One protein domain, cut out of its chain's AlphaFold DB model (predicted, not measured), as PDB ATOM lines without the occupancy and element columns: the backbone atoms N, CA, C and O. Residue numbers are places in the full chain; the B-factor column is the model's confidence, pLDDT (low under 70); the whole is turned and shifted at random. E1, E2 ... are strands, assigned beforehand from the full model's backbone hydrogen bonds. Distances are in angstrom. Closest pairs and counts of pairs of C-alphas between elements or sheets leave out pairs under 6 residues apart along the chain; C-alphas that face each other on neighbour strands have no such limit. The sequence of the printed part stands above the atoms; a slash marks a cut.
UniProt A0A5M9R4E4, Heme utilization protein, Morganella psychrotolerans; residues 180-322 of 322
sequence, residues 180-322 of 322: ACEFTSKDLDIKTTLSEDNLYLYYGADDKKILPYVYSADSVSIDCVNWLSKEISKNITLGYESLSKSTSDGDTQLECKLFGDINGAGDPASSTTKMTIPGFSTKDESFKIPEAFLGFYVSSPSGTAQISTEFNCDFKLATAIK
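AT A GLANCE: This is residues 180 to 322 of the 322 residues of the protein "Heme utilization protein" of Morganella psychrotolerans (UniProt A0A5M9R4E4). The domain is a long rod with a small sandwich at one end, in which the sheet E1 E2 E7 and the sheet E6 E3 E9 are face to face; a third three-stranded sheet, E4 E5 E8, extends the rod toward the other end. Two long stretches with no named element, residues 185 to 218 and 300 to 316, reach along the rod beyond the sandwich. The printed part has 143 residues, with no named helix and nine strands, E1 to E9 in chain order; each sheet is antiparallel. The class is all strand, though only 62 of the 143 residues are in named elements. The whole is loose, with a radius of gyration of the C-alphas of 19.4 A and spans of 66 by 26 by 22 A.

HOW THE PARTS SIT: In one sheet, E3, residues 232 to 240, is the inner strand between E6, residues 271 to 277, and E9, residues 317 to 321. N 234 and O 275 of E3 and E6 are 2.9 A apart, within hydrogen-bond range, as are N 237 and O 320 of E3 and E9, at 2.9 A. This sheet is only just strongly twisted, its C-alphas lying up to 4.3 A off its best plane. The facing sheet has E2, residues 219 to 226, between E1, residues 180 to 184, and E7, residues 282 to 288. E1 and E2 form a hairpin, with N 182 and O 223 at 2.9 A; in E2 and E7, N 283 and O 224 are at 2.8 A. The two sheets make a sandwich, two sheets face to face, with facing parts 9.2 A centre to centre and best planes 19 degrees apart. The closest C-alphas of E2 and E6, Asn 226 and Ile 277, are 6.1 A apart. In the third sheet, E5, residues 252 to 259, is inner between E4, residues 244 to 249, and E8, residues 293 to 299. E4 and E5 form a hairpin, with N 245 and O 256 at 2.9 A; N 295 and O 257 of E8 and E5 are at 2.8 A. E3 and E4 are apart, as are E7 and E8.

IN THESE COORDINATES: E1 begins at C-alpha 180, (-17.058, 18.383, -47.720). E3 is 25.8 A long, E5 22.5 A, E2 22.2 A and E8 20.1 A. E4 ends at C-alpha 249, (-50.595, -7.510, -44.030), and E9 ends at C-alpha 321, (-15.500, 10.474, -43.736).

THE WHOLE: The two C-alphas farthest apart, those of Ser 229 and Ser 302, are 66.0 A apart. The printed part has no cut. The links E1 to E2, E5 to E6 and E8 to E9 are long. Mean pLDDT of the printed part is 72.0; residues 185 to 218, 252 and 299 to 312 are under 70.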
ATOM      1  N   ALA A 180     -15.629  18.596 -47.528       88.88
ATOM      2  CA  ALA A 180     -17.058  18.383 -47.720       88.88
ATOM      3  C   ALA A 180     -17.273  17.567 -48.998       88.88
ATOM      4  O   ALA A 180     -16.575  17.801 -49.984       88.88
ATOM      5  N   CYS A 181     -18.211  16.621 -48.987       85.38
ATOM      6  CA  CYS A 181     -18.466  15.753 -50.137       85.38
ATOM      7  C   CYS A 181     -19.961  15.559 -50.396       85.38
ATOM      8  O   CYS A 181     -20.754  15.497 -49.455       85.38
ATOM      9  N   GLU A 182     -20.320  15.414 -51.669       84.50
ATOM     10  CA  GLU A 182     -21.654  15.042 -52.136       84.50
ATOM     11  C   GLU A 182     -21.609  13.612 -52.702       84.50
ATOM     12  O   GLU A 182     -20.736  13.258 -53.497       84.50
ATOM     13  N   PHE A 183     -22.550  12.772 -52.264       78.88
ATOM     14  CA  PHE A 183     -22.626  11.356 -52.624       78.88
ATOM     15  C   PHE A 183     -23.797  11.143 -53.583       78.88
ATOM     16  O   PHE A 183     -24.938  11.452 -53.249       78.88
ATOM     17  N   THR A 184     -23.525  10.593 -54.764       71.75
ATOM     18  CA  THR A 184     -24.552  10.171 -55.724       71.75
ATOM     19  C   THR A 184     -24.554   8.652 -55.819       71.75
ATOM     20  O   THR A 184     -23.771   8.050 -56.558       71.75
ATOM     21  N   SER A 185     -25.441   8.023 -55.053       63.97
ATOM     22  CA  SER A 185     -25.907   6.661 -55.309       63.97
ATOM     23  C   SER A 185     -27.086   6.700 -56.282       63.97
ATOM     24  O   SER A 185     -27.835   7.675 -56.321       63.97
ATOM     25  N   LYS A 186     -27.298   5.617 -57.031       56.44
ATOM     26  CA  LYS A 186     -28.654   5.298 -57.496       56.44
ATOM     27  C   LYS A 186     -29.432   4.760 -56.299       56.44
ATOM     28  O   LYS A 186     -28.863   3.999 -55.517       56.44
ATOM     29  N   ASP A 187     -30.713   5.088 -56.188       49.09
ATOM     30  CA  ASP A 187     -31.598   4.337 -55.301       49.09
ATOM     31  C   ASP A 187     -31.732   2.906 -55.843       49.09
ATOM     32  O   ASP A 187     -32.044   2.688 -57.017       49.09
ATOM     33  N   LEU A 188     -31.430   1.921 -54.996       51.41
ATOM     34  CA  LEU A 188     -31.411   0.500 -55.356       51.41
ATOM     35  C   LEU A 188     -32.823  -0.084 -55.218       51.41
ATOM     36  O   LEU A 188     -33.099  -0.917 -54.354       51.41
ATOM     37  N   ASP A 189     -33.717   0.426 -56.065       45.19
ATOM     38  CA  ASP A 189     -35.168   0.234 -56.021       45.19
ATOM     39  C   ASP A 189     -35.572  -1.159 -56.551       45.19
ATOM     40  O   ASP A 189     -36.044  -1.331 -57.680       45.19
ATOM     41  N   ILE A 190     -35.333  -2.200 -55.745       48.47
ATOM     42  CA  ILE A 190     -35.703  -3.581 -56.081       48.47
ATOM     43  C   ILE A 190     -37.205  -3.772 -55.860       48.47
ATOM     44  O   ILE A 190     -37.662  -4.268 -54.829       48.47
ATOM     45  N   LYS A 191     -37.976  -3.412 -56.889       44.09
ATOM     46  CA  LYS A 191     -39.413  -3.685 -56.993       44.09
ATOM     47  C   LYS A 191     -39.697  -5.180 -57.154       44.09
ATOM     48  O   LYS A 191     -39.948  -5.675 -58.254       44.09
ATOM     49  N   THR A 192     -39.707  -5.906 -56.041       43.59
ATOM     50  CA  THR A 192     -40.315  -7.238 -55.958       43.59
ATOM     51  C   THR A 192     -41.836  -7.133 -55.929       43.59
ATOM     52  O   THR A 192     -42.463  -7.198 -54.874       43.59
ATOM     53  N   THR A 193     -42.446  -7.015 -57.109       39.00
ATOM     54  CA  THR A 193     -43.890  -7.215 -57.273       39.00
ATOM     55  C   THR A 193     -44.223  -8.685 -57.006       39.00
ATOM     56  O   THR A 193     -44.137  -9.527 -57.898       39.00
ATOM     57  N   LEU A 194     -44.594  -9.003 -55.763       46.62
ATOM     58  CA  LEU A 194     -45.036 -10.334 -55.328       46.62
ATOM     59  C   LEU A 194     -46.480 -10.625 -55.788       46.62
ATOM     60  O   LEU A 194     -47.354 -10.931 -54.984       46.62
ATOM     61  N   SER A 195     -46.736 -10.496 -57.093       36.56
ATOM     62  CA  SER A 195     -48.030 -10.808 -57.708       36.56
ATOM     63  C   SER A 195     -48.306 -12.317 -57.757       36.56
ATOM     64  O   SER A 195     -47.391 -13.140 -57.718       36.56
ATOM     65  N   GLU A 196     -49.588 -12.658 -57.886       39.81
ATOM     66  CA  GLU A 196     -50.244 -13.848 -57.316       39.81
ATOM     67  C   GLU A 196     -49.731 -15.243 -57.746       39.81
ATOM     68  O   GLU A 196     -50.084 -16.232 -57.109       39.81
ATOM     69  N   ASP A 197     -48.895 -15.361 -58.783       34.09
ATOM     70  CA  ASP A 197     -48.617 -16.651 -59.437       34.09
ATOM     71  C   ASP A 197     -47.445 -17.484 -58.869       34.09
ATOM     72  O   ASP A 197     -47.462 -18.706 -59.026       34.09
ATOM     73  N   ASN A 198     -46.381 -16.897 -58.286       34.72
ATOM     74  CA  ASN A 198     -45.107 -17.639 -58.118       34.72
ATOM     75  C   ASN A 198     -44.195 -17.300 -56.907       34.72
ATOM     76  O   ASN A 198     -42.967 -17.281 -57.030       34.72
ATOM     77  N   LEU A 199     -44.745 -17.156 -55.691       40.81
ATOM     78  CA  LEU A 199     -43.926 -17.278 -54.466       40.81
ATOM     79  C   LEU A 199     -44.544 -18.159 -53.366       40.81
ATOM     80  O   LEU A 199     -44.745 -17.729 -52.236       40.81
ATOM     81  N   TYR A 200     -44.760 -19.438 -53.680       38.69
ATOM     82  CA  TYR A 200     -45.034 -20.461 -52.667       38.69
ATOM     83  C   TYR A 200     -43.857 -20.575 -51.682       38.69
ATOM     84  O   TYR A 200     -42.790 -21.086 -52.031       38.69
ATOM     85  N   LEU A 201     -44.068 -20.102 -50.455       41.91
ATOM     86  CA  LEU A 201     -43.204 -20.329 -49.300       41.91
ATOM     87  C   LEU A 201     -43.931 -21.298 -48.368       41.91
ATOM     88  O   LEU A 201     -44.954 -20.953 -47.781       41.91
ATOM     89  N   TYR A 202     -43.443 -22.535 -48.297       33.16
ATOM     90  CA  TYR A 202     -44.048 -23.563 -47.456       33.16
ATOM     91  C   TYR A 202     -43.651 -23.354 -45.995       33.16
ATOM     92  O   TYR A 202     -42.477 -23.173 -45.687       33.16
ATOM     93  N   TYR A 203     -44.631 -23.411 -45.093       32.78
ATOM     94  CA  TYR A 203     -44.397 -23.221 -43.664       32.78
ATOM     95  C   TYR A 203     -43.881 -24.509 -42.999       32.78
ATOM     96  O   TYR A 203     -44.608 -25.221 -42.305       32.78
ATOM     97  N   GLY A 204     -42.608 -24.815 -43.253       29.86
ATOM     98  CA  GLY A 204     -41.789 -25.758 -42.492       29.86
ATOM     99  C   GLY A 204     -40.785 -25.002 -41.620       29.86
ATOM    100  O   GLY A 204     -40.355 -23.902 -41.966       29.86
ATOM    101  N   ALA A 205     -40.402 -25.566 -40.471       33.25
ATOM    102  CA  ALA A 205     -39.302 -24.997 -39.695       33.25
ATOM    103  C   ALA A 205     -37.999 -25.046 -40.521       33.25
ATOM    104  O   ALA A 205     -37.712 -26.060 -41.151       33.25
ATOM    105  N   ASP A 206     -37.237 -23.949 -40.494       38.88
ATOM    106  CA  ASP A 206     -35.970 -23.709 -41.210       38.88
ATOM    107  C   ASP A 206     -36.010 -23.467 -42.741       38.88
ATOM    108  O   ASP A 206     -34.978 -23.070 -43.294       38.88
ATOM    109  N   ASP A 207     -37.157 -23.562 -43.428       40.88
ATOM    110  CA  ASP A 207     -37.263 -23.374 -44.896       40.88
ATOM    111  C   ASP A 207     -37.176 -21.895 -45.362       40.88
ATOM    112  O   ASP A 207     -38.143 -21.254 -45.783       40.88
ATOM    113  N   LYS A 208     -35.965 -21.327 -45.315       47.72
ATOM    114  CA  LYS A 208     -35.644 -19.954 -45.751       47.72
ATOM    115  C   LYS A 208     -35.438 -19.876 -47.271       47.72
ATOM    116  O   LYS A 208     -34.466 -20.428 -47.787       47.72
ATOM    117  N   LYS A 209     -36.256 -19.101 -47.995       49.69
ATOM    118  CA  LYS A 209     -36.043 -18.838 -49.435       49.69
ATOM    119  C   LYS A 209     -35.253 -17.549 -49.678       49.69
ATOM    120  O   LYS A 209     -35.807 -16.504 -50.014       49.69
ATOM    121  N   ILE A 210     -33.933 -17.646 -49.563       50.19
ATOM    122  CA  ILE A 210     -33.025 -16.583 -50.007       50.19
ATOM    123  C   ILE A 210     -33.113 -16.493 -51.541       50.19
ATOM    124  O   ILE A 210     -32.914 -17.486 -52.240       50.19
ATOM    125  N   LEU A 211     -33.419 -15.304 -52.064       53.34
ATOM    126  CA  LEU A 211     -33.310 -14.966 -53.485       53.34
ATOM    127  C   LEU A 211     -32.121 -14.007 -53.630       53.34
ATOM    128  O   LEU A 211     -32.336 -12.798 -53.563       53.34
ATOM    129  N   PRO A 212     -30.881 -14.520 -53.766       51.78
ATOM    130  CA  PRO A 212     -29.671 -13.721 -53.597       51.78
ATOM    131  C   PRO A 212     -29.494 -12.716 -54.740       51.78
ATOM    132  O   PRO A 212     -28.835 -12.990 -55.742       51.78
ATOM    133  N   TYR A 213     -30.071 -11.527 -54.573       58.03
ATOM    134  CA  TYR A 213     -29.706 -10.360 -55.365       58.03
ATOM    135  C   TYR A 213     -28.395  -9.789 -54.827       58.03
ATOM    136  O   TYR A 213     -28.268  -9.579 -53.620       58.03
ATOM    137  N   VAL A 214     -27.429  -9.557 -55.715       59.97
ATOM    138  CA  VAL A 214     -26.061  -9.164 -55.361       59.97
ATOM    139  C   VAL A 214     -25.848  -7.688 -55.684       59.97
ATOM    140  O   VAL A 214     -25.789  -7.305 -56.851       59.97
ATOM    141  N   TYR A 215     -25.692  -6.858 -54.654       64.00
ATOM    142  CA  TYR A 215     -25.557  -5.403 -54.814       64.00
ATOM    143  C   TYR A 215     -24.151  -4.936 -55.256       64.00
ATOM    144  O   TYR A 215     -23.970  -3.768 -55.596       64.00
ATOM    145  N   SER A 216     -23.146  -5.824 -55.306       59.88
ATOM    146  CA  SER A 216     -21.742  -5.479 -55.624       59.88
ATOM    147  C   SER A 216     -21.471  -5.098 -57.095       59.88
ATOM    148  O   SER A 216     -20.330  -4.790 -57.457       59.88
ATOM    149  N   ALA A 217     -22.508  -5.096 -57.942       57.69
ATOM    150  CA  ALA A 217     -22.448  -4.659 -59.337       57.69
ATOM    151  C   ALA A 217     -22.496  -3.127 -59.515       57.69
ATOM    152  O   ALA A 217     -21.982  -2.622 -60.515       57.69
ATOM    153  N   ASP A 218     -23.087  -2.391 -58.568       68.75
ATOM    154  CA  ASP A 218     -23.235  -0.933 -58.635       68.75
ATOM    155  C   ASP A 218     -22.127  -0.179 -57.871       68.75
ATOM    156  O   ASP A 218     -21.382  -0.718 -57.043       68.75
ATOM    157  N   SER A 219     -22.000   1.113 -58.177       73.12
ATOM    158  CA  SER A 219     -21.022   2.024 -57.586       73.12
ATOM    159  C   SER A 219     -21.680   3.321 -57.120       73.12
ATOM    160  O   SER A 219     -22.610   3.828 -57.748       73.12
ATOM    161  N   VAL A 220     -21.170   3.875 -56.019       78.31
ATOM    162  CA  VAL A 220     -21.498   5.233 -55.571       78.31
ATOM    163  C   VAL A 220     -20.447   6.196 -56.120       78.31
ATOM    164  O   VAL A 220     -19.247   5.917 -56.046       78.31
ATOM    165  N   SER A 221     -20.884   7.320 -56.686       83.75
ATOM    166  CA  SER A 221     -19.989   8.410 -57.083       83.75
ATOM    167  C   SER A 221     -19.884   9.423 -55.952       83.75
ATOM    168  O   SER A 221     -20.895   9.761 -55.337       83.75
ATOM    169  N   ILE A 222     -18.675   9.907 -55.675       85.06
ATOM    170  CA  ILE A 222     -18.407  10.836 -54.575       85.06
ATOM    171  C   ILE A 222     -17.556  11.987 -55.116       85.06
ATOM    172  O   ILE A 222     -16.409  11.761 -55.502       85.06
ATOM    173  N   ASP A 223     -18.123  13.196 -55.146       87.19
ATOM    174  CA  ASP A 223     -17.373  14.449 -55.333       87.19
ATOM    175  C   ASP A 223     -16.955  14.937 -53.948       87.19
ATOM    176  O   ASP A 223     -17.804  15.136 -53.076       87.19
ATOM    177  N   CYS A 224     -15.652  15.099 -53.732       89.31
ATOM    178  CA  CYS A 224     -15.093  15.643 -52.505       89.31
ATOM    179  C   CYS A 224     -14.292  16.920 -52.749       89.31
ATOM    180  O   CYS A 224     -13.391  16.969 -53.585       89.31
ATOM    181  N   VAL A 225     -14.533  17.923 -51.911       89.88
ATOM    182  CA  VAL A 225     -13.912  19.245 -51.973       89.88
ATOM    183  C   VAL A 225     -13.066  19.499 -50.739       89.88
ATOM    184  O   VAL A 225     -13.542  19.383 -49.613       89.88
ATOM    185  N   ASN A 226     -11.808  19.878 -50.962       90.75
ATOM    186  CA  ASN A 226     -10.857  20.224 -49.911       90.75
ATOM    187  C   ASN A 226     -10.769  21.750 -49.738       90.75
ATOM    188  O   ASN A 226     -10.409  22.470 -50.668       90.75
ATOM    189  N   TRP A 227     -11.052  22.230 -48.528       88.19
ATOM    190  CA  TRP A 227     -11.042  23.649 -48.154       88.19
ATOM    191  C   TRP A 227      -9.697  24.129 -47.569       88.19
ATOM    192  O   TRP A 227      -9.596  25.241 -47.046       88.19
ATOM    193  N   LEU A 228      -8.642  23.313 -47.673       88.88
ATOM    194  CA  LEU A 228      -7.258  23.670 -47.356       88.88
ATOM    195  C   LEU A 228      -6.430  23.905 -48.627       88.88
ATOM    196  O   LEU A 228      -6.549  23.182 -49.610       88.88
ATOM    197  N   SER A 229      -5.467  24.824 -48.554       87.12
ATOM    198  CA  SER A 229      -4.430  25.073 -49.576       87.12
ATOM    199  C   SER A 229      -3.439  23.923 -49.818       87.12
ATOM    200  O   SER A 229      -2.575  24.029 -50.688       87.12
ATOM    201  N   LYS A 230      -3.523  22.828 -49.057       89.06
ATOM    202  CA  LYS A 230      -2.669  21.638 -49.183       89.06
ATOM    203  C   LYS A 230      -3.529  20.401 -49.368       89.06
ATOM    204  O   LYS A 230      -4.667  20.376 -48.909       89.06
ATOM    205  N   GLU A 231      -2.975  19.380 -50.014       92.00
ATOM    206  CA  GLU A 231      -3.638  18.081 -50.116       92.00
ATOM    207  C   GLU A 231      -3.978  17.501 -48.736       92.00
ATOM    208  O   GLU A 231      -3.258  17.708 -47.755       92.00
ATOM    209  N   ILE A 232      -5.079  16.760 -48.680       91.12
ATOM    210  CA  ILE A 232      -5.496  16.003 -47.503       91.12
ATOM    211  C   ILE A 232      -5.929  14.607 -47.939       91.12
ATOM    212  O   ILE A 232      -6.558  14.433 -48.985       91.12
ATOM    213  N   SER A 233      -5.597  13.598 -47.135       92.56
ATOM    214  CA  SER A 233      -6.202  12.276 -47.270       92.56
ATOM    215  C   SER A 233      -7.320  12.095 -46.255       92.56
ATOM    216  O   SER A 233      -7.146  12.431 -45.084       92.56
ATOM    217  N   LYS A 234      -8.418  11.481 -46.689       89.31
ATOM    218  CA  LYS A 234      -9.528  11.041 -45.844       89.31
ATOM    219  C   LYS A 234      -9.817   9.565 -46.084       89.31
ATOM    220  O   LYS A 234      -9.649   9.065 -47.197       89.31
ATOM    221  N   ASN A 235     -10.247   8.862 -45.044       90.00
ATOM    222  CA  ASN A 235     -10.825   7.533 -45.190       90.00
ATOM    223  C   ASN A 235     -12.320   7.689 -45.466       90.00
ATOM    224  O   ASN A 235     -13.031   8.297 -44.666       90.00
ATOM    225  N   ILE A 236     -12.776   7.140 -46.590       87.38
ATOM    226  CA  ILE A 236     -14.187   7.061 -46.960       87.38
ATOM    227  C   ILE A 236     -14.666   5.649 -46.632       87.38
ATOM    228  O   ILE A 236     -14.164   4.676 -47.202       87.38
ATOM    229  N   THR A 237     -15.618   5.532 -45.711       87.94
ATOM    230  CA  THR A 237     -16.255   4.265 -45.335       87.94
ATOM    231  C   THR A 237     -17.680   4.222 -45.873       87.94
ATOM    232  O   THR A 237     -18.466   5.133 -45.618       87.94
ATOM    233  N   LEU A 238     -18.011   3.140 -46.577       86.94
ATOM    234  CA  LEU A 238     -19.346   2.793 -47.053       86.94
ATOM    235  C   LEU A 238     -19.903   1.620 -46.240       86.94
ATOM    236  O   LEU A 238     -19.216   0.615 -46.045       86.94
ATOM    237  N   GLY A 239     -21.160   1.720 -45.833       85.31
ATOM    238  CA  GLY A 239     -21.964   0.637 -45.270       85.31
ATOM    239  C   GLY A 239     -23.431   0.814 -45.658       85.31
ATOM    240  O   GLY A 239     -23.745   1.633 -46.516       85.31
ATOM    241  N   TYR A 240     -24.333   0.092 -45.000       84.81
ATOM    242  CA  TYR A 240     -25.782   0.238 -45.169       84.81
ATOM    243  C   TYR A 240     -26.385   0.882 -43.909       84.81
ATOM    244  O   TYR A 240     -25.963   0.557 -42.801       84.81
ATOM    245  N   GLU A 241     -27.343   1.804 -44.059       84.44
ATOM    246  CA  GLU A 241     -27.995   2.494 -42.922       84.44
ATOM    247  C   GLU A 241     -28.841   1.544 -42.064       84.44
ATOM    248  O   GLU A 241     -28.963   1.707 -40.852       84.44
ATOM    249  N   SER A 242     -29.441   0.551 -42.715       87.06
ATOM    250  CA  SER A 242     -30.254  -0.501 -42.113       87.06
ATOM    251  C   SER A 242     -29.956  -1.813 -42.824       87.06
ATOM    252  O   SER A 242     -29.587  -1.815 -43.997       87.06
ATOM    253  N   LEU A 243     -30.092  -2.928 -42.105       88.12
ATOM    254  CA  LEU A 243     -29.842  -4.259 -42.661       88.12
ATOM    255  C   LEU A 243     -31.117  -5.046 -42.931       88.12
ATOM    256  O   LEU A 243     -31.070  -5.961 -43.742       88.12
ATOM    257  N   SER A 244     -32.248  -4.696 -42.319       87.81
ATOM    258  CA  SER A 244     -33.543  -5.238 -42.718       87.81
ATOM    259  C   SER A 244     -34.662  -4.203 -42.664       87.81
ATOM    260  O   SER A 244     -34.566  -3.174 -41.990       87.81
ATOM    261  N   LYS A 245     -35.717  -4.491 -43.424       85.75
ATOM    262  CA  LYS A 245     -36.994  -3.779 -43.465       85.75
ATOM    263  C   LYS A 245     -38.112  -4.800 -43.326       85.75
ATOM    264  O   LYS A 245     -37.992  -5.908 -43.837       85.75
ATOM    265  N   SER A 246     -39.214  -4.421 -42.685       85.31
ATOM    266  CA  SER A 246     -40.407  -5.268 -42.603       85.31
ATOM    267  C   SER A 246     -41.699  -4.474 -42.774       85.31
ATOM    268  O   SER A 246     -41.727  -3.260 -42.572       85.31
ATOM    269  N   THR A 247     -42.758  -5.175 -43.172       82.12
ATOM    270  CA  THR A 247     -44.141  -4.682 -43.213       82.12
ATOM    271  C   THR A 247     -45.102  -5.808 -42.815       82.12
ATOM    272  O   THR A 247     -44.690  -6.967 -42.719       82.12
ATOM    273  N   SER A 248     -46.373  -5.487 -42.585       79.12
ATOM    274  CA  SER A 248     -47.398  -6.455 -42.179       79.12
ATOM    275  C   SER A 248     -48.687  -6.289 -42.981       79.12
ATOM    276  O   SER A 248     -49.139  -5.167 -43.200       79.12
ATOM    277  N   ASP A 249     -49.291  -7.413 -43.365       71.81
ATOM    278  CA  ASP A 249     -50.595  -7.510 -44.030       71.81
ATOM    279  C   ASP A 249     -51.453  -8.503 -43.214       71.81
ATOM    280  O   ASP A 249     -51.241  -9.720 -43.236       71.81
ATOM    281  N   GLY A 250     -52.333  -7.968 -42.360       76.25
ATOM    282  CA  GLY A 250     -53.009  -8.735 -41.306       76.25
ATOM    283  C   GLY A 250     -52.025  -9.375 -40.315       76.25
ATOM    284  O   GLY A 250     -51.093  -8.724 -39.847       76.25
ATOM    285  N   ASP A 251     -52.222 -10.664 -40.018       74.56
ATOM    286  CA  ASP A 251     -51.324 -11.464 -39.167       74.56
ATOM    287  C   ASP A 251     -50.044 -11.939 -39.895       74.56
ATOM    288  O   ASP A 251     -49.241 -12.677 -39.321       74.56
ATOM    289  N   THR A 252     -49.845 -11.561 -41.164       69.75
ATOM    290  CA  THR A 252     -48.658 -11.933 -41.949       69.75
ATOM    291  C   THR A 252     -47.615 -10.821 -41.907       69.75
ATOM    292  O   THR A 252     -47.922  -9.670 -42.211       69.75
ATOM    293  N   GLN A 253     -46.363 -11.155 -41.593       76.69
ATOM    294  CA  GLN A 253     -45.225 -10.237 -41.673       76.69
ATOM    295  C   GLN A 253     -44.346 -10.585 -42.880       76.69
ATOM    296  O   GLN A 253     -43.963 -11.742 -43.060       76.69
ATOM    297  N   LEU A 254     -43.979  -9.571 -43.663       76.50
ATOM    298  CA  LEU A 254     -42.868  -9.621 -44.614       76.50
ATOM    299  C   LEU A 254     -41.626  -9.011 -43.962       76.50
ATOM    300  O   LEU A 254     -41.712  -7.931 -43.381       76.50
ATOM    301  N   GLU A 255     -40.464  -9.632 -44.128       80.75
ATOM    302  CA  GLU A 255     -39.160  -9.000 -43.899       80.75
ATOM    303  C   GLU A 255     -38.265  -9.221 -45.123       80.75
ATOM    304  O   GLU A 255     -38.252 -10.299 -45.717       80.75
ATOM    305  N   CYS A 256     -37.485  -8.211 -45.499       80.31
ATOM    306  CA  CYS A 256     -36.334  -8.385 -46.375       80.31
ATOM    307  C   CYS A 256     -35.072  -7.918 -45.653       80.31
ATOM    308  O   CYS A 256     -35.085  -6.905 -44.951       80.31
ATOM    309  N   LYS A 257     -33.990  -8.690 -45.789       83.94
ATOM    310  CA  LYS A 257     -32.725  -8.487 -45.076       83.94
ATOM    311  C   LYS A 257     -31.524  -8.619 -46.018       83.94
ATOM    312  O   LYS A 257     -31.520  -9.461 -46.913       83.94
ATOM    313  N   LEU A 258     -30.504  -7.801 -45.773       82.44
ATOM    314  CA  LEU A 258     -29.167  -7.897 -46.345       82.44
ATOM    315  C   LEU A 258     -28.265  -8.831 -45.527       82.44
ATOM    316  O   LEU A 258     -28.230  -8.757 -44.296       82.44
ATOM    317  N   PHE A 259     -27.477  -9.642 -46.227       84.38
ATOM    318  CA  PHE A 259     -26.518 -10.589 -45.657       84.38
ATOM    319  C   PHE A 259     -25.116 -10.395 -46.222       84.38
ATOM    320  O   PHE A 259     -24.955  -9.913 -47.344       84.38
ATOM    321  N   GLY A 260     -24.106 -10.792 -45.445       83.31
ATOM    322  CA  GLY A 260     -22.704 -10.754 -45.863       83.31
ATOM    323  C   GLY A 260     -22.316 -11.853 -46.857       83.31
ATOM    324  O   GLY A 260     -21.328 -11.689 -47.570       83.31
ATOM    325  N   ASP A 261     -23.079 -12.948 -46.941       80.44
ATOM    326  CA  ASP A 261     -22.847 -14.026 -47.906       80.44
ATOM    327  C   ASP A 261     -24.128 -14.574 -48.571       80.44
ATOM    328  O   ASP A 261     -25.261 -14.320 -48.151       80.44
ATOM    329  N   ILE A 262     -23.924 -15.371 -49.624       74.38
ATOM    330  CA  ILE A 262     -24.979 -16.031 -50.409       74.38
ATOM    331  C   ILE A 262     -25.766 -17.098 -49.623       74.38
ATOM    332  O   ILE A 262     -26.837 -17.517 -50.059       74.38
ATOM    333  N   ASN A 263     -25.260 -17.536 -48.465       74.44
ATOM    334  CA  ASN A 263     -25.905 -18.518 -47.594       74.44
ATOM    335  C   ASN A 263     -26.866 -17.857 -46.587       74.44
ATOM    336  O   ASN A 263     -27.522 -18.559 -45.814       74.44
ATOM    337  N   GLY A 264     -26.951 -16.521 -46.572       71.12
ATOM    338  CA  GLY A 264     -27.737 -15.771 -45.594       71.12
ATOM    339  C   GLY A 264     -27.065 -15.698 -44.222       71.12
ATOM    340  O   GLY A 264     -27.753 -15.643 -43.200       71.12
ATOM    341  N   ALA A 265     -25.731 -15.748 -44.182       76.00
ATOM    342  CA  ALA A 265     -24.939 -15.659 -42.965       76.00
ATOM    343  C   ALA A 265     -24.189 -14.321 -42.865       76.00
ATOM    344  O   ALA A 265     -23.699 -13.765 -43.849       76.00
ATOM    345  N   GLY A 266     -24.080 -13.823 -41.630       82.38
ATOM    346  CA  GLY A 266     -23.417 -12.559 -41.320       82.38
ATOM    347  C   GLY A 266     -24.150 -11.320 -41.843       82.38
ATOM    348  O   GLY A 266     -25.068 -11.390 -42.659       82.38
ATOM    349  N   ASP A 267     -23.708 -10.169 -41.359       86.62
ATOM    350  CA  ASP A 267     -24.126  -8.861 -41.853       86.62
ATOM    351  C   ASP A 267     -23.124  -8.367 -42.926       86.62
ATOM    352  O   ASP A 267     -21.945  -8.732 -42.857       86.62
ATOM    353  N   PRO A 268     -23.542  -7.549 -43.914       85.81
ATOM    354  CA  PRO A 268     -22.643  -6.978 -44.919       85.81
ATOM    355  C   PRO A 268     -21.461  -6.223 -44.301       85.81
ATOM    356  O   PRO A 268     -21.634  -5.337 -43.462       85.81
ATOM    357  N   ALA A 269     -20.245  -6.542 -44.747       86.00
ATOM    358  CA  ALA A 269     -19.042  -5.837 -44.313       86.00
ATOM    359  C   ALA A 269     -19.012  -4.407 -44.876       86.00
ATOM    360  O   ALA A 269     -19.401  -4.177 -46.018       86.00
ATOM    361  N   SER A 270     -18.496  -3.441 -44.111       86.38
ATOM    362  CA  SER A 270     -18.258  -2.091 -44.627       86.38
ATOM    363  C   SER A 270     -16.995  -2.035 -45.493       86.38
ATOM    364  O   SER A 270     -15.964  -2.630 -45.175       86.38
ATOM    365  N   SER A 271     -17.057  -1.283 -46.592       85.25
ATOM    366  CA  SER A 271     -15.895  -0.997 -47.440       85.25
ATOM    367  C   SER A 271     -15.237   0.293 -46.961       85.25
ATOM    368  O   SER A 271     -15.934   1.274 -46.726       85.25
ATOM    369  N   THR A 272     -13.912   0.329 -46.803       89.62
ATOM    370  CA  THR A 272     -13.184   1.567 -46.471       89.62
ATOM    371  C   THR A 272     -12.026   1.774 -47.431       89.62
ATOM    372  O   THR A 272     -11.141   0.926 -47.528       89.62
ATOM    373  N   THR A 273     -12.020   2.913 -48.121       88.81
ATOM    374  CA  THR A 273     -10.982   3.287 -49.092       88.81
ATOM    375  C   THR A 273     -10.384   4.644 -48.724       88.81
ATOM    376  O   THR A 273     -11.082   5.534 -48.240       88.81
ATOM    377  N   LYS A 274      -9.076   4.812 -48.937       91.06
ATOM    378  CA  LYS A 274      -8.375   6.074 -48.682       91.06
ATOM    379  C   LYS A 274      -8.389   6.948 -49.937       91.06
ATOM    380  O   LYS A 274      -7.811   6.571 -50.950       91.06
ATOM    381  N   MET A 275      -8.986   8.128 -49.829       89.69
ATOM    382  CA  MET A 275      -9.089   9.133 -50.884       89.69
ATOM    383  C   MET A 275      -8.122  10.286 -50.582       89.69
ATOM    384  O   MET A 275      -8.033  10.721 -49.434       89.69
ATOM    385  N   THR A 276      -7.396  10.791 -51.584       93.50
ATOM    386  CA  THR A 276      -6.553  11.996 -51.448       93.50
ATOM    387  C   THR A 276      -7.099  13.098 -52.343       93.50
ATOM    388  O   THR A 276      -7.243  12.908 -53.550       93.50
ATOM    389  N   ILE A 277      -7.396  14.247 -51.739       91.19
ATOM    390  CA  ILE A 277      -8.040  15.391 -52.383       91.19
ATOM    391  C   ILE A 277      -7.006  16.530 -52.440       91.19
ATOM    392  O   ILE A 277      -6.532  16.960 -51.378       91.19
ATOM    393  N   PRO A 278      -6.609  17.024 -53.629       90.31
ATOM    394  CA  PRO A 278      -5.607  18.084 -53.739       90.31
ATOM    395  C   PRO A 278      -6.059  19.391 -53.072       90.31
ATOM    396  O   PRO A 278      -7.253  19.621 -52.882       90.31
ATOM    397  N   GLY A 279      -5.109  20.256 -52.706       88.38
ATOM    398  CA  GLY A 279      -5.414  21.535 -52.055       88.38
ATOM    399  C   GLY A 279      -6.341  22.411 -52.902       88.38
ATOM    400  O   GLY A 279      -6.096  22.578 -54.095       88.38
ATOM    401  N   PHE A 280      -7.407  22.941 -52.295       86.00
ATOM    402  CA  PHE A 280      -8.459  23.746 -52.935       86.00
ATOM    403  C   PHE A 280      -9.195  23.088 -54.130       86.00
ATOM    404  O   PHE A 280     -10.001  23.730 -54.813       86.00
ATOM    405  N   SER A 281      -8.983  21.791 -54.363       84.69
ATOM    406  CA  SER A 281      -9.501  21.041 -55.513       84.69
ATOM    407  C   SER A 281     -10.787  20.269 -55.199       84.69
ATOM    408  O   SER A 281     -11.088  19.982 -54.039       84.69
ATOM    409  N   THR A 282     -11.531  19.913 -56.254       85.62
ATOM    410  CA  THR A 282     -12.421  18.743 -56.224       85.62
ATOM    411  C   THR A 282     -11.578  17.471 -56.327       85.62
ATOM    412  O   THR A 282     -10.408  17.501 -56.741       85.62
ATOM    413  N   LYS A 283     -12.185  16.337 -56.005       87.00
ATOM    414  CA  LYS A 283     -11.758  15.009 -56.423       87.00
ATOM    415  C   LYS A 283     -13.007  14.152 -56.543       87.00
ATOM    416  O   LYS A 283     -13.609  13.813 -55.531       87.00
ATOM    417  N   ASP A 284     -13.322  13.753 -57.766       86.62
ATOM    418  CA  ASP A 284     -14.365  12.769 -58.033       86.62
ATOM    419  C   ASP A 284     -13.768  11.363 -57.966       86.62
ATOM    420  O   ASP A 284     -12.672  11.116 -58.487       86.62
ATOM    421  N   GLU A 285     -14.461  10.420 -57.335       85.56
ATOM    422  CA  GLU A 285     -14.099   9.003 -57.388       85.56
ATOM    423  C   GLU A 285     -15.330   8.102 -57.231       85.56
ATOM    424  O   GLU A 285     -16.255   8.398 -56.474       85.56
ATOM    425  N   SER A 286     -15.352   6.998 -57.982       84.06
ATOM    426  CA  SER A 286     -16.414   5.994 -57.913       84.06
ATOM    427  C   SER A 286     -15.958   4.804 -57.081       84.06
ATOM    428  O   SER A 286     -14.995   4.121 -57.436       84.06
ATOM    429  N   PHE A 287     -16.679   4.524 -56.002       82.25
ATOM    430  CA  PHE A 287     -16.364   3.438 -55.080       82.25
ATOM    431  C   PHE A 287     -17.358   2.294 -55.266       82.25
ATOM    432  O   PHE A 287     -18.556   2.514 -55.458       82.25
ATOM    433  N   LYS A 288     -16.860   1.055 -55.206       80.75
ATOM    434  CA  LYS A 288     -17.728  -0.126 -55.200       80.75
ATOM    435  C   LYS A 288     -18.571  -0.141 -53.933       80.75
ATOM    436  O   LYS A 288     -18.034   0.019 -52.834       80.75
ATOM    437  N   ILE A 289     -19.865  -0.376 -54.106       79.19
ATOM    438  CA  ILE A 289     -20.791  -0.608 -53.000       79.19
ATOM    439  C   ILE A 289     -20.350  -1.888 -52.257       79.19
ATOM    440  O   ILE A 289     -19.888  -2.829 -52.912       79.19
ATOM    441  N   PRO A 290     -20.419  -1.944 -50.910       81.25
ATOM    442  CA  PRO A 290     -20.006  -3.134 -50.179       81.25
ATOM    443  C   PRO A 290     -20.900  -4.325 -50.527       81.25
ATOM    444  O   PRO A 290     -22.117  -4.180 -50.657       81.25
ATOM    445  N   GLU A 291     -20.298  -5.501 -50.690       80.75
ATOM    446  CA  GLU A 291     -21.027  -6.690 -51.125       80.75
ATOM    447  C   GLU A 291     -22.084  -7.108 -50.096       80.75
ATOM    448  O   GLU A 291     -21.809  -7.232 -48.902       80.75
ATOM    449  N   ALA A 292     -23.307  -7.285 -50.589       80.62
ATOM    450  CA  ALA A 292     -24.465  -7.700 -49.821       80.62
ATOM    451  C   ALA A 292     -25.374  -8.574 -50.688       80.62
ATOM    452  O   ALA A 292     -25.479  -8.365 -51.902       80.62
ATOM    453  N   PHE A 293     -26.052  -9.512 -50.033       78.38
ATOM    454  CA  PHE A 293     -26.996 -10.448 -50.632       78.38
ATOM    455  C   PHE A 293     -28.389 -10.209 -50.047       78.38
ATOM    456  O   PHE A 293     -28.545 -10.202 -48.827       78.38
ATOM    457  N   LEU A 294     -29.402 -10.012 -50.895       77.50
ATOM    458  CA  LEU A 294     -30.788  -9.869 -50.439       77.50
ATOM    459  C   LEU A 294     -31.411 -11.233 -50.096       77.50
ATOM    460  O   LEU A 294     -31.265 -12.203 -50.840       77.50
ATOM    461  N   GLY A 295     -32.159 -11.296 -48.996       75.25
ATOM    462  CA  GLY A 295     -33.039 -12.408 -48.642       75.25
ATOM    463  C   GLY A 295     -34.425 -11.912 -48.231       75.25
ATOM    464  O   GLY A 295     -34.560 -10.805 -47.711       75.25
ATOM    465  N   PHE A 296     -35.447 -12.738 -48.459       74.62
ATOM    466  CA  PHE A 296     -36.846 -12.447 -48.138       74.62
ATOM    467  C   PHE A 296     -37.401 -13.488 -47.164       74.62
ATOM    468  O   PHE A 296     -37.097 -14.678 -47.265       74.62
ATOM    469  N   TYR A 297     -38.244 -13.029 -46.246       73.75
ATOM    470  CA  TYR A 297     -38.847 -13.804 -45.171       73.75
ATOM    471  C   TYR A 297     -40.331 -13.476 -45.079       73.75
ATOM    472  O   TYR A 297     -40.736 -12.324 -45.226       73.75
ATOM    473  N   VAL A 298     -41.134 -14.503 -44.812       72.06
ATOM    474  CA  VAL A 298     -42.571 -14.372 -44.576       72.06
ATOM    475  C   VAL A 298     -42.920 -15.209 -43.359       72.06
ATOM    476  O   VAL A 298     -42.622 -16.404 -43.332       72.06
ATOM    477  N   SER A 299     -43.538 -14.595 -42.353       69.19
ATOM    478  CA  SER A 299     -44.108 -15.303 -41.205       69.19
ATOM    479  C   SER A 299     -45.623 -15.109 -41.193       69.19
ATOM    480  O   SER A 299     -46.117 -14.029 -41.508       69.19
ATOM    481  N   SER A 300     -46.375 -16.173 -40.907       66.38
ATOM    482  CA  SER A 300     -47.840 -16.131 -40.887       66.38
ATOM    483  C   SER A 300     -48.389 -17.291 -40.048       66.38
ATOM    484  O   SER A 300     -48.000 -18.439 -40.285       66.38
ATOM    485  N   PRO A 301     -49.281 -17.050 -39.068       64.44
ATOM    486  CA  PRO A 301     -49.768 -18.096 -38.167       64.44
ATOM    487  C   PRO A 301     -50.730 -19.089 -38.835       64.44
ATOM    488  O   PRO A 301     -50.971 -20.162 -38.283       64.44
ATOM    489  N   SER A 302     -51.271 -18.771 -40.015       59.12
ATOM    490  CA  SER A 302     -52.181 -19.638 -40.777       59.12
ATOM    491  C   SER A 302     -51.479 -20.723 -41.601       59.12
ATOM    492  O   SER A 302     -52.155 -21.593 -42.145       59.12
ATOM    493  N   GLY A 303     -50.146 -20.693 -41.738       52.62
ATOM    494  CA  GLY A 303     -49.371 -21.645 -42.555       52.62
ATOM    495  C   GLY A 303     -49.538 -21.487 -44.076       52.62
ATOM    496  O   GLY A 303     -48.697 -21.952 -44.842       52.62
ATOM    497  N   THR A 304     -50.580 -20.781 -44.514       52.97
ATOM    498  CA  THR A 304     -50.737 -20.197 -45.848       52.97
ATOM    499  C   THR A 304     -50.965 -18.694 -45.712       52.97
ATOM    500  O   THR A 304     -51.688 -18.247 -44.820       52.97
ATOM    501  N   ALA A 305     -50.351 -17.915 -46.600       51.94
ATOM    502  CA  ALA A 305     -50.493 -16.466 -46.664       51.94
ATOM    503  C   ALA A 305     -50.756 -16.034 -48.109       51.94
ATOM    504  O   ALA A 305     -50.161 -16.576 -49.041       51.94
ATOM    505  N   GLN A 306     -51.632 -15.050 -48.281       54.25
ATOM    506  CA  GLN A 306     -51.907 -14.385 -49.551       54.25
ATOM    507  C   GLN A 306     -51.888 -12.883 -49.261       54.25
ATOM    508  O   GLN A 306     -52.490 -12.444 -48.285       54.25
ATOM    509  N   ILE A 307     -51.116 -12.124 -50.037       54.50
ATOM    510  CA  ILE A 307     -50.707 -10.752 -49.705       54.50
ATOM    511  C   ILE A 307     -51.083  -9.842 -50.870       54.50
ATOM    512  O   ILE A 307     -50.891 -10.217 -52.025       54.50
ATOM    513  N   SER A 308     -51.610  -8.655 -50.567       57.47
ATOM    514  CA  SER A 308     -52.061  -7.683 -51.582       57.47
ATOM    515  C   SER A 308     -51.213  -6.404 -51.632       57.47
ATOM    516  O   SER A 308     -51.462  -5.508 -52.438       57.47
ATOM    517  N   THR A 309     -50.195  -6.330 -50.776       57.88
ATOM    518  CA  THR A 309     -49.364  -5.147 -50.526       57.88
ATOM    519  C   THR A 309     -48.084  -5.136 -51.378       57.88
ATOM    520  O   THR A 309     -47.300  -6.083 -51.328       57.88
ATOM    521  N   GLU A 310     -47.818  -4.048 -52.116       63.69
ATOM    522  CA  GLU A 310     -46.503  -3.807 -52.742       63.69
ATOM    523  C   GLU A 310     -45.461  -3.506 -51.649       63.69
ATOM    524  O   GLU A 310     -45.639  -2.585 -50.851       63.69
ATOM    525  N   PHE A 311     -44.365  -4.269 -51.613       65.12
ATOM    526  CA  PHE A 311     -43.295  -4.113 -50.627       65.12
ATOM    527  C   PHE A 311     -41.966  -3.813 -51.327       65.12
ATOM    528  O   PHE A 311     -41.468  -4.628 -52.106       65.12
ATOM    529  N   ASN A 312     -41.410  -2.630 -51.056       68.88
ATOM    530  CA  ASN A 312     -40.127  -2.194 -51.601       68.88
ATOM    531  C   ASN A 312     -38.983  -2.488 -50.621       68.88
ATOM    532  O   ASN A 312     -39.112  -2.262 -49.415       68.88
ATOM    533  N   CYS A 313     -37.860  -2.951 -51.162       71.94
ATOM    534  CA  CYS A 313     -36.661  -3.337 -50.419       71.94
ATOM    535  C   CYS A 313     -35.453  -2.499 -50.854       71.94
ATOM    536  O   CYS A 313     -34.366  -3.017 -51.117       71.94
ATOM    537  N   ASP A 314     -35.662  -1.183 -50.932       74.50
ATOM    538  CA  ASP A 314     -34.603  -0.191 -51.073       74.50
ATOM    539  C   ASP A 314     -33.716  -0.186 -49.814       74.50
ATOM    540  O   ASP A 314     -34.214  -0.126 -48.687       74.50
ATOM    541  N   PHE A 315     -32.395  -0.230 -49.980       76.69
ATOM    542  CA  PHE A 315     -31.449  -0.126 -48.867       76.69
ATOM    543  C   PHE A 315     -30.484   1.032 -49.096       76.69
ATOM    544  O   PHE A 315     -29.719   1.053 -50.059       76.69
ATOM    545  N   LYS A 316     -30.531   2.007 -48.186       77.81
ATOM    546  CA  LYS A 316     -29.696   3.207 -48.230       77.81
ATOM    547  C   LYS A 316     -28.278   2.924 -47.758       77.81
ATOM    548  O   LYS A 316     -28.064   2.147 -46.824       77.81
ATOM    549  N   LEU A 317     -27.318   3.602 -48.381       78.06
ATOM    550  CA  LEU A 317     -25.908   3.514 -48.021       78.06
ATOM    551  C   LEU A 317     -25.546   4.565 -46.975       78.06
ATOM    552  O   LEU A 317     -25.728   5.759 -47.191       78.06
ATOM    553  N   ALA A 318     -24.969   4.108 -45.869       77.62
ATOM    554  CA  ALA A 318     -24.352   4.968 -44.874       77.62
ATOM    555  C   ALA A 318     -22.921   5.314 -45.312       77.62
ATOM    556  O   ALA A 318     -22.108   4.425 -45.577       77.62
ATOM    557  N   THR A 319     -22.598   6.604 -45.342       76.12
ATOM    558  CA  THR A 319     -21.285   7.126 -45.741       76.12
ATOM    559  C   THR A 319     -20.628   7.882 -44.592       76.12
ATOM    560  O   THR A 319     -21.229   8.795 -44.029       76.12
ATOM    561  N   ALA A 320     -19.379   7.550 -44.265       82.19
ATOM    562  CA  ALA A 320     -18.598   8.241 -43.240       82.19
ATOM    563  C   ALA A 320     -17.228   8.681 -43.774       82.19
ATOM    564  O   ALA A 320     -16.573   7.944 -44.509       82.19
ATOM    565  N   ILE A 321     -16.785   9.870 -43.359       80.19
ATOM    566  CA  ILE A 321     -15.500  10.474 -43.736       80.19
ATOM    567  C   ILE A 321     -14.690  10.730 -42.464       80.19
ATOM    568  O   ILE A 321     -15.213  11.328 -41.524       80.19
ATOM    569  N   LYS A 322     -13.427  10.284 -42.421       82.50
ATOM    570  CA  LYS A 322     -12.517  10.480 -41.275       82.50
ATOM    571  C   LYS A 322     -11.115  10.881 -41.726       82.50
ATOM    572  O   LYS A 322     -10.516  10.125 -42.523       82.50
TER     573      LYS A 322